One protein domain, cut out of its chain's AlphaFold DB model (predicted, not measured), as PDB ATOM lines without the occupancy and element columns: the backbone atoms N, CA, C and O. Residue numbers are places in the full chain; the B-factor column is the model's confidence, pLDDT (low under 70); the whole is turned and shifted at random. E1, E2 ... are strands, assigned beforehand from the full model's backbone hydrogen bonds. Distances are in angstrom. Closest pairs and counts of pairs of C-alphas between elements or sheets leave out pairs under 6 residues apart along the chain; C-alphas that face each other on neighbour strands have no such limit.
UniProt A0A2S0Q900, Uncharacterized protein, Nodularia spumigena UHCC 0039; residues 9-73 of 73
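What this domain is: This is residues 9 to 73 of the 73 residues of an uncharacterized protein of Nodularia spumigena UHCC 0039 (UniProt A0A2S0Q900). A three-stranded antiparallel sheet, E1, E2 and E3, twisted, makes one end of an elongated model; from it a long stretch without named elements, residues 44 to 73, leads away, folds back near Asn 55 and His 56 in a V, and ends in a small hooked turn. Of that turn, residues 66 to 71 stick out free. The printed part has 65 residues with three named strands and no named helix, in the order E1, E2, E3 both along the chain and across the sheet. The class is all strand, though under half of the residues, 28 of 65, are in named elements. The whole is extended, with a radius of gyration of the C-alphas of 18.8 A and spans of 53 by 30 by 19 A.

Where its parts are: E1, residues 9 to 18, begins with C-alpha 9 at (16.952, -22.762, -36.140) and is 22.4 A long from first to last C-alpha; it bends by 52 degrees at residue 15. E2, residues 21 to 29, is 25.4 A long. E3, residues 35 to 43, is 21.5 A long, bends by 60 degrees at residue 38 and ends with C-alpha 43 at (3.395, -30.168, -36.816). In the stretch that follows, C-alpha 56 is at (-1.027, -65.889, -23.617).

How they stand to each other: The strands form a meander, each the antiparallel neighbour of the one before. E1 and E2 are a hairpin, with 168 degrees between their directions. The C-alphas of Met 14 and Arg 24 face each other at 4.2 A, and N 10 and O 27, 2.8 A, and N 25 and O 13, 2.8 A, are within hydrogen-bond range. E2 and E3 are also a hairpin, with 154 degrees between their directions. The C-alphas of Glu 27 and Asp 37 face each other at 4.2 A, and N 26 and O 39, 2.8 A, and N 41 and O 24, 2.8 A, are within hydrogen-bond range. E1 and E3 are the edge strands and E2 is the inner one. The sheet's C-alphas lie up to 5.7 A off their best plane. Beyond the sheet, residues 65 to 66 pair antiparallel with residues 71 to 72, a pairing too short to bear a name.

The domain as a whole: The two C-alphas farthest apart are those of Gly 33 and His 56, at 52.8 A. The C-alphas of Ile 9 and Leu 73, the first and last printed residues, are 36.9 A apart. The links E1 to E2 and E2 to E3 are tight, of 2 and 5 residues. The C-alphas of residues 44 to 73 lie 6 to 33 A from the mean of the C-alphas. The printed part has no cut and ends at the chain's last residue, Leu 73. The mean pLDDT of the printed part is 97.2, and no printed residue is under 70.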
ATOM      1  N   ILE A   9      17.940 -23.270 -35.183       98.19
ATOM      2  CA  ILE A   9      16.952 -22.762 -36.140       98.19
ATOM      3  C   ILE A   9      17.287 -21.290 -36.384       98.19
ATOM      4  O   ILE A   9      17.307 -20.509 -35.432       98.19
ATOM      5  N   LEU A  10      17.581 -20.947 -37.636       98.44
ATOM      6  CA  LEU A  10      17.876 -19.590 -38.091       98.44
ATOM      7  C   LEU A  10      16.580 -18.853 -38.429       98.44
ATOM      8  O   LEU A  10      16.338 -17.757 -37.927       98.44
ATOM      9  N   THR A  11      15.719 -19.490 -39.224       98.25
ATOM     10  CA  THR A  11      14.393 -18.986 -39.594       98.25
ATOM     11  C   THR A  11      13.381 -20.130 -39.596       98.25
ATOM     12  O   THR A  11      13.744 -21.306 -39.650       98.25
ATOM     13  N   SER A  12      12.100 -19.800 -39.448       98.06
ATOM     14  CA  SER A  12      11.013 -20.778 -39.460       98.06
ATOM     15  C   SER A  12       9.749 -20.112 -39.979       98.06
ATOM     16  O   SER A  12       9.313 -19.095 -39.431       98.06
ATOM     17  N   GLU A  13       9.162 -20.678 -41.027       98.00
ATOM     18  CA  GLU A  13       7.961 -20.145 -41.661       98.00
ATOM     19  C   GLU A  13       6.910 -21.228 -41.886       98.00
ATOM     20  O   GLU A  13       7.218 -22.381 -42.172       98.00
ATOM     21  N   MET A  14       5.635 -20.862 -41.758       98.12
ATOM     22  CA  MET A  14       4.529 -21.776 -42.037       98.12
ATOM     23  C   MET A  14       4.259 -21.820 -43.543       98.12
ATOM     24  O   MET A  14       3.653 -20.898 -44.083       98.12
ATOM     25  N   VAL A  15       4.633 -22.915 -44.204       98.06
ATOM     26  CA  VAL A  15       4.345 -23.141 -45.634       98.06
ATOM     27  C   VAL A  15       2.947 -23.718 -45.866       98.06
ATOM     28  O   VAL A  15       2.343 -23.516 -46.916       98.06
ATOM     29  N   ILE A  16       2.393 -24.413 -44.866       98.19
ATOM     30  CA  ILE A  16       0.989 -24.834 -44.832       98.19
ATOM     31  C   ILE A  16       0.462 -24.555 -43.427       98.19
ATOM     32  O   ILE A  16       0.979 -25.099 -42.454       98.19
ATOM     33  N   ASN A  17      -0.590 -23.744 -43.309       97.06
ATOM     34  CA  ASN A  17      -1.230 -23.449 -42.027       97.06
ATOM     35  C   ASN A  17      -2.740 -23.702 -42.088       97.06
ATOM     36  O   ASN A  17      -3.548 -22.777 -42.149       97.06
ATOM     37  N   HIS A  18      -3.116 -24.976 -42.100       96.81
ATOM     38  CA  HIS A  18      -4.507 -25.406 -42.077       96.81
ATOM     39  C   HIS A  18      -4.805 -26.186 -40.793       96.81
ATOM     40  O   HIS A  18      -3.955 -26.914 -40.291       96.81
ATOM     41  N   ARG A  19      -6.047 -26.122 -40.292       93.88
ATOM     42  CA  ARG A  19      -6.446 -26.768 -39.022       93.88
ATOM     43  C   ARG A  19      -6.135 -28.272 -38.935       93.88
ATOM     44  O   ARG A  19      -6.003 -28.808 -37.846       93.88
ATOM     45  N   TRP A  20      -6.052 -28.947 -40.084       92.19
ATOM     46  CA  TRP A  20      -5.766 -30.385 -40.192       92.19
ATOM     47  C   TRP A  20      -4.360 -30.707 -40.710       92.19
ATOM     48  O   TRP A  20      -3.981 -31.873 -40.757       92.19
ATOM     49  N   CYS A  21      -3.612 -29.702 -41.163       96.12
ATOM     50  CA  CYS A  21      -2.295 -29.885 -41.755       96.12
ATOM     51  C   CYS A  21      -1.479 -28.615 -41.537       96.12
ATOM     52  O   CYS A  21      -1.757 -27.577 -42.138       96.12
ATOM     53  N   GLN A  22      -0.488 -28.716 -40.661       98.06
ATOM     54  CA  GLN A  22       0.452 -27.649 -40.385       98.06
ATOM     55  C   GLN A  22       1.849 -28.129 -40.751       98.06
ATOM     56  O   GLN A  22       2.313 -29.159 -40.258       98.06
ATOM     57  N   VAL A  23       2.506 -27.389 -41.635       98.44
ATOM     58  CA  VAL A  23       3.871 -27.656 -42.074       98.44
ATOM     59  C   VAL A  23       4.636 -26.350 -42.004       98.44
ATOM     60  O   VAL A  23       4.187 -25.339 -42.552       98.44
ATOM     61  N   ARG A  24       5.782 -26.384 -41.331       98.25
ATOM     62  CA  ARG A  24       6.754 -25.295 -41.351       98.25
ATOM     63  C   ARG A  24       8.002 -25.702 -42.117       98.25
ATOM     64  O   ARG A  24       8.364 -26.878 -42.097       98.25
ATOM     65  N   GLN A  25       8.620 -24.744 -42.785       98.56
ATOM     66  CA  GLN A  25       9.952 -24.864 -43.355       98.56
ATOM     67  C   GLN A  25      10.909 -24.109 -42.434       98.56
ATOM     68  O   GLN A  25      10.686 -22.940 -42.119       98.56
ATOM     69  N   ASP A  26      11.931 -24.810 -41.959       98.56
ATOM     70  CA  ASP A  26      12.972 -24.264 -41.106       98.56
ATOM     71  C   ASP A  26      14.265 -24.125 -41.912       98.56
ATOM     72  O   ASP A  26      14.705 -25.072 -42.569       98.56
ATOM     73  N   GLU A  27      14.923 -22.979 -41.776       98.62
ATOM     74  CA  GLU A  27      16.343 -22.856 -42.078       98.62
ATOM     75  C   GLU A  27      17.124 -23.214 -40.811       98.62
ATOM     76  O   GLU A  27      16.913 -22.630 -39.742       98.62
ATOM     77  N   ILE A  28      18.021 -24.190 -40.905       98.56
ATOM     78  CA  ILE A  28      18.748 -24.739 -39.764       98.56
ATOM     79  C   ILE A  28      20.255 -24.742 -39.998       98.56
ATOM     80  O   ILE A  28      20.749 -25.036 -41.084       98.56
ATOM     81  N   GLN A  29      21.005 -24.504 -38.928       98.31
ATOM     82  CA  GLN A  29      22.445 -24.692 -38.880       98.31
ATOM     83  C   GLN A  29      22.790 -25.956 -38.086       98.31
ATOM     84  O   GLN A  29      22.459 -26.104 -36.903       98.31
ATOM     85  N   LEU A  30      23.496 -26.871 -38.745       97.00
ATOM     86  CA  LEU A  30      24.035 -28.083 -38.144       97.00
ATOM     87  C   LEU A  30      25.253 -27.773 -37.250       97.00
ATOM     88  O   LEU A  30      25.910 -26.744 -37.422       97.00
ATOM     89  N   PRO A  31      25.660 -28.684 -36.342       96.38
ATOM     90  CA  PRO A  31      26.793 -28.454 -35.442       96.38
ATOM     91  C   PRO A  31      28.145 -28.229 -36.132       96.38
ATOM     92  O   PRO A  31      29.069 -27.727 -35.497       96.38
ATOM     93  N   ASN A  32      28.274 -28.625 -37.401       94.75
ATOM     94  CA  ASN A  32      29.461 -28.413 -38.233       94.75
ATOM     95  C   ASN A  32      29.420 -27.089 -39.025       94.75
ATOM     96  O   ASN A  32      30.286 -26.867 -39.863       94.75
ATOM     97  N   GLY A  33      28.415 -26.239 -38.793       96.31
ATOM     98  CA  GLY A  33      28.244 -24.948 -39.462       96.31
ATOM     99  C   GLY A  33      27.493 -25.007 -40.794       96.31
ATOM    100  O   GLY A  33      27.152 -23.949 -41.317       96.31
ATOM    101  N   LYS A  34      27.193 -26.200 -41.331       97.81
ATOM    102  CA  LYS A  34      26.405 -26.341 -42.565       97.81
ATOM    103  C   LYS A  34      24.988 -25.805 -42.354       97.81
ATOM    104  O   LYS A  34      24.349 -26.161 -41.364       97.81
ATOM    105  N   ILE A  35      24.509 -25.020 -43.315       98.44
ATOM    106  CA  ILE A  35      23.128 -24.533 -43.379       98.44
ATOM    107  C   ILE A  35      22.306 -25.465 -44.280       98.44
ATOM    108  O   ILE A  35      22.809 -25.958 -45.294       98.44
ATOM    109  N   ILE A  36      21.075 -25.744 -43.861       98.31
ATOM    110  CA  ILE A  36      20.018 -26.384 -44.651       98.31
ATOM    111  C   ILE A  36      18.842 -25.411 -44.624       98.31
ATOM    112  O   ILE A  36      18.353 -25.096 -43.541       98.31
ATOM    113  N   ASP A  37      18.426 -24.924 -45.784       97.44
ATOM    114  CA  ASP A  37      17.404 -23.887 -45.967       97.44
ATOM    115  C   ASP A  37      16.023 -24.440 -46.373       97.44
ATOM    116  O   ASP A  37      15.058 -23.688 -46.499       97.44
ATOM    117  N   ASP A  38      15.896 -25.761 -46.514       97.19
ATOM    118  CA  ASP A  38      14.695 -26.464 -46.976       97.19
ATOM    119  C   ASP A  38      14.221 -27.581 -46.021       97.19
ATOM    120  O   ASP A  38      13.694 -28.615 -46.443       97.19
ATOM    121  N   PHE A  39      14.378 -27.403 -44.702       98.19
ATOM    122  CA  PHE A  39      14.006 -28.441 -43.735       98.19
ATOM    123  C   PHE A  39      12.518 -28.384 -43.348       98.19
ATOM    124  O   PHE A  39      12.095 -27.559 -42.541       98.19
ATOM    125  N   PHE A  40      11.706 -29.309 -43.867       98.19
ATOM    126  CA  PHE A  40      10.265 -29.349 -43.583       98.19
ATOM    127  C   PHE A  40       9.915 -30.121 -42.305       98.19
ATOM    128  O   PHE A  40      10.308 -31.273 -42.108       98.19
ATOM    129  N   VAL A  41       9.075 -29.513 -41.466       97.81
ATOM    130  CA  VAL A  41       8.550 -30.095 -40.227       97.81
ATOM    131  C   VAL A  41       7.028 -30.128 -40.274       97.81
ATOM    132  O   VAL A  41       6.369 -29.088 -40.324       97.81
ATOM    133  N   VAL A  42       6.456 -31.331 -40.186       97.69
ATOM    134  CA  VAL A  42       5.008 -31.507 -40.009       97.69
ATOM    135  C   VAL A  42       4.667 -31.389 -38.528       97.69
ATOM    136  O   VAL A  42       5.106 -32.204 -37.716       97.69
ATOM    137  N   ILE A  43       3.859 -30.393 -38.181       96.50
ATOM    138  CA  ILE A  43       3.395 -30.168 -36.816       96.50
ATOM    139  C   ILE A  43       2.179 -31.066 -36.584       96.50
ATOM    140  O   ILE A  43       1.182 -30.991 -37.306       96.50
ATOM    141  N   ARG A  44       2.271 -31.950 -35.589       94.12
ATOM    142  CA  ARG A  44       1.187 -32.852 -35.188       94.12
ATOM    143  C   ARG A  44       1.046 -32.835 -33.665       94.12
ATOM    144  O   ARG A  44       2.051 -32.623 -32.985       94.12
ATOM    145  N   PRO A  45      -0.163 -33.070 -33.131       91.62
ATOM    146  CA  PRO A  45      -0.345 -33.307 -31.705       91.62
ATOM    147  C   PRO A  45       0.509 -34.478 -31.213       91.62
ATOM    148  O   PRO A  45       0.889 -35.357 -31.992       91.62
ATOM    149  N   GLU A  46       0.764 -34.505 -29.910       94.88
ATOM    150  CA  GLU A  46       1.395 -35.651 -29.261       94.88
ATOM    151  C   GLU A  46       0.551 -36.918 -29.456       94.88
ATOM    152  O   GLU A  46      -0.682 -36.872 -29.485       94.88
ATOM    153  N   ILE A  47       1.225 -38.060 -29.599       94.94
ATOM    154  CA  ILE A  47       0.585 -39.366 -29.758       94.94
ATOM    155  C   ILE A  47       1.068 -40.324 -28.676       94.94
ATOM    156  O   ILE A  47       2.232 -40.300 -28.282       94.94
ATOM    157  N   ALA A  48       0.176 -41.212 -28.244       96.75
ATOM    158  CA  ALA A  48       0.527 -42.374 -27.442       96.75
ATOM    159  C   ALA A  48       0.473 -43.623 -28.325       96.75
ATOM    160  O   ALA A  48      -0.494 -43.839 -29.058       96.75
ATOM    161  N   LEU A  49       1.514 -44.447 -28.241       96.94
ATOM    162  CA  LEU A  49       1.556 -45.768 -28.856       96.94
ATOM    163  C   LEU A  49       1.540 -46.809 -27.742       96.94
ATOM    164  O   LEU A  49       2.276 -46.691 -26.764       96.94
ATOM    165  N   ILE A  50       0.686 -47.815 -27.890       97.38
ATOM    166  CA  ILE A  50       0.502 -48.890 -26.916       97.38
ATOM    167  C   ILE A  50       0.740 -50.205 -27.651       97.38
ATOM    168  O   ILE A  50       0.213 -50.395 -28.745       97.38
ATOM    169  N   LEU A  51       1.516 -51.102 -27.041       97.75
ATOM    170  CA  LEU A  51       1.692 -52.482 -27.490       97.75
ATOM    171  C   LEU A  51       1.013 -53.410 -26.469       97.75
ATOM    172  O   LEU A  51       1.622 -53.717 -25.442       97.75
ATOM    173  N   PRO A  52      -0.248 -53.819 -26.689       98.00
ATOM    174  CA  PRO A  52      -0.949 -54.694 -25.761       98.00
ATOM    175  C   PRO A  52      -0.466 -56.136 -25.928       98.00
ATOM    176  O   PRO A  52      -0.454 -56.656 -27.045       98.00
ATOM    177  N   ILE A  53      -0.113 -56.779 -24.813       98.38
ATOM    178  CA  ILE A  53       0.309 -58.183 -24.763       98.38
ATOM    179  C   ILE A  53      -0.627 -58.933 -23.812       98.38
ATOM    180  O   ILE A  53      -0.823 -58.505 -22.673       98.38
ATOM    181  N   THR A  54      -1.233 -60.026 -24.280       98.38
ATOM    182  CA  THR A  54      -2.146 -60.849 -23.469       98.38
ATOM    183  C   THR A  54      -1.377 -61.769 -22.514       98.38
ATOM    184  O   THR A  54      -0.178 -62.002 -22.671       98.38
ATOM    185  N   ASN A  55      -2.076 -62.383 -21.553       98.31
ATOM    186  CA  ASN A  55      -1.492 -63.417 -20.682       98.31
ATOM    187  C   ASN A  55      -0.996 -64.652 -21.463       98.31
ATOM    188  O   ASN A  55      -0.179 -65.413 -20.951       98.31
ATOM    189  N   HIS A  56      -1.469 -64.838 -22.700       98.44
ATOM    190  CA  HIS A  56      -1.027 -65.889 -23.617       98.44
ATOM    191  C   HIS A  56       0.134 -65.448 -24.525       98.44
ATOM    192  O   HIS A  56       0.502 -66.185 -25.431       98.44
ATOM    193  N   GLN A  57       0.740 -64.282 -24.265       98.00
ATOM    194  CA  GLN A  57       1.833 -63.701 -25.056       98.00
ATOM    195  C   GLN A  57       1.438 -63.346 -26.499       98.00
ATOM    196  O   GLN A  57       2.281 -63.290 -27.392       98.00
ATOM    197  N   GLU A  58       0.159 -63.065 -26.731       98.44
ATOM    198  CA  GLU A  58      -0.333 -62.615 -28.031       98.44
ATOM    199  C   GLU A  58      -0.315 -61.088 -28.100       98.44
ATOM    200  O   GLU A  58      -0.574 -60.408 -27.103       98.44
ATOM    201  N   ILE A  59      -0.050 -60.543 -29.288       98.31
ATOM    202  CA  ILE A  59      -0.116 -59.103 -29.543       98.31
ATOM    203  C   ILE A  59      -1.495 -58.769 -30.105       98.31
ATOM    204  O   ILE A  59      -1.932 -59.358 -31.097       98.31
ATOM    205  N   VAL A  60      -2.167 -57.794 -29.495       97.81
ATOM    206  CA  VAL A  60      -3.460 -57.309 -29.990       97.81
ATOM    207  C   VAL A  60      -3.232 -56.224 -31.038       97.81
ATOM    208  O   VAL A  60      -2.622 -55.192 -30.754       97.81
ATOM    209  N   PHE A  61      -3.770 -56.440 -32.236       97.69
ATOM    210  CA  PHE A  61      -3.745 -55.479 -33.337       97.69
ATOM    211  C   PHE A  61      -5.125 -54.854 -33.566       97.69
ATOM    212  O   PHE A  61      -6.156 -55.398 -33.169       97.69
ATOM    213  N   VAL A  62      -5.139 -53.707 -34.243       96.88
ATOM    214  CA  VAL A  62      -6.356 -53.067 -34.756       96.88
ATOM    215  C   VAL A  62      -6.406 -53.226 -36.267       96.88
ATOM    216  O   VAL A  62      -5.363 -53.165 -36.908       96.88
ATOM    217  N   ARG A  63      -7.615 -53.376 -36.822       97.56
ATOM    218  CA  ARG A  63      -7.842 -53.356 -38.270       97.56
ATOM    219  C   ARG A  63      -8.559 -52.070 -38.672       97.56
ATOM    220  O   ARG A  63      -9.682 -51.833 -38.224       97.56
ATOM    221  N   GLN A  64      -7.936 -51.231 -39.493       98.12
ATOM    222  CA  GLN A  64      -8.425 -49.898 -39.832       98.12
ATOM    223  C   GLN A  64      -8.118 -49.517 -41.286       98.12
ATOM    224  O   GLN A  64      -6.997 -49.662 -41.764       98.12
ATOM    225  N   TYR A  65      -9.103 -48.927 -41.976       98.12
ATOM    226  CA  TYR A  65      -8.848 -48.234 -43.240       98.12
ATOM    227  C   TYR A  65      -7.979 -46.990 -43.013       98.12
ATOM    228  O   TYR A  65      -8.327 -46.097 -42.235       98.12
ATOM    229  N   ARG A  66      -6.857 -46.907 -43.724       97.50
ATOM    230  CA  ARG A  66      -5.908 -45.798 -43.665       97.50
ATOM    231  C   ARG A  66      -5.905 -45.067 -45.001       97.50
ATOM    232  O   ARG A  66      -5.167 -45.416 -45.913       97.50
ATOM    233  N   HIS A  67      -6.690 -43.992 -45.086       96.69
ATOM    234  CA  HIS A  67      -6.853 -43.220 -46.324       96.69
ATOM    235  C   HIS A  67      -5.531 -42.748 -46.949       96.69
ATOM    236  O   HIS A  67      -5.386 -42.806 -48.161       96.69
ATOM    237  N   GLY A  68      -4.542 -42.353 -46.133       93.75
ATOM    238  CA  GLY A  68      -3.236 -41.891 -46.625       93.75
ATOM    239  C   GLY A  68      -2.411 -42.945 -47.376       93.75
ATOM    240  O   GLY A  68      -1.545 -42.568 -48.155       93.75
ATOM    241  N   VAL A  69      -2.684 -44.237 -47.164       96.50
ATOM    242  CA  VAL A  69      -2.083 -45.345 -47.932       96.50
ATOM    243  C   VAL A  69      -3.099 -46.067 -48.820       96.50
ATOM    244  O   VAL A  69      -2.718 -46.893 -49.632       96.50
ATOM    245  N   GLY A  70      -4.393 -45.757 -48.696       98.06
ATOM    246  CA  GLY A  70      -5.462 -46.368 -49.491       98.06
ATOM    247  C   GLY A  70      -5.826 -47.804 -49.098       98.06
ATOM    248  O   GLY A  70      -6.645 -48.419 -49.774       98.06
ATOM    249  N   GLU A  71      -5.282 -48.326 -48.001       98.31
ATOM    250  CA  GLU A  71      -5.393 -49.738 -47.615       98.31
ATOM    251  C   GLU A  71      -6.124 -49.940 -46.282       98.31
ATOM    252  O   GLU A  71      -6.284 -49.012 -45.484       98.31
ATOM    253  N   ILE A  72      -6.574 -51.174 -46.032       97.69
ATOM    254  CA  ILE A  72      -7.031 -51.620 -44.712       97.69
ATOM    255  C   ILE A  72      -5.874 -52.375 -44.054       97.69
ATOM    256  O   ILE A  72      -5.546 -53.472 -44.504       97.69
ATOM    257  N   LEU A  73      -5.293 -51.779 -43.010       94.00
ATOM    258  CA  LEU A  73      -4.191 -52.338 -42.217       94.00
ATOM    259  C   LEU A  73      -4.718 -53.002 -40.953       94.00
ATOM    260  O   LEU A  73      -5.695 -52.445 -40.405       94.00
TER     261      LEU A  73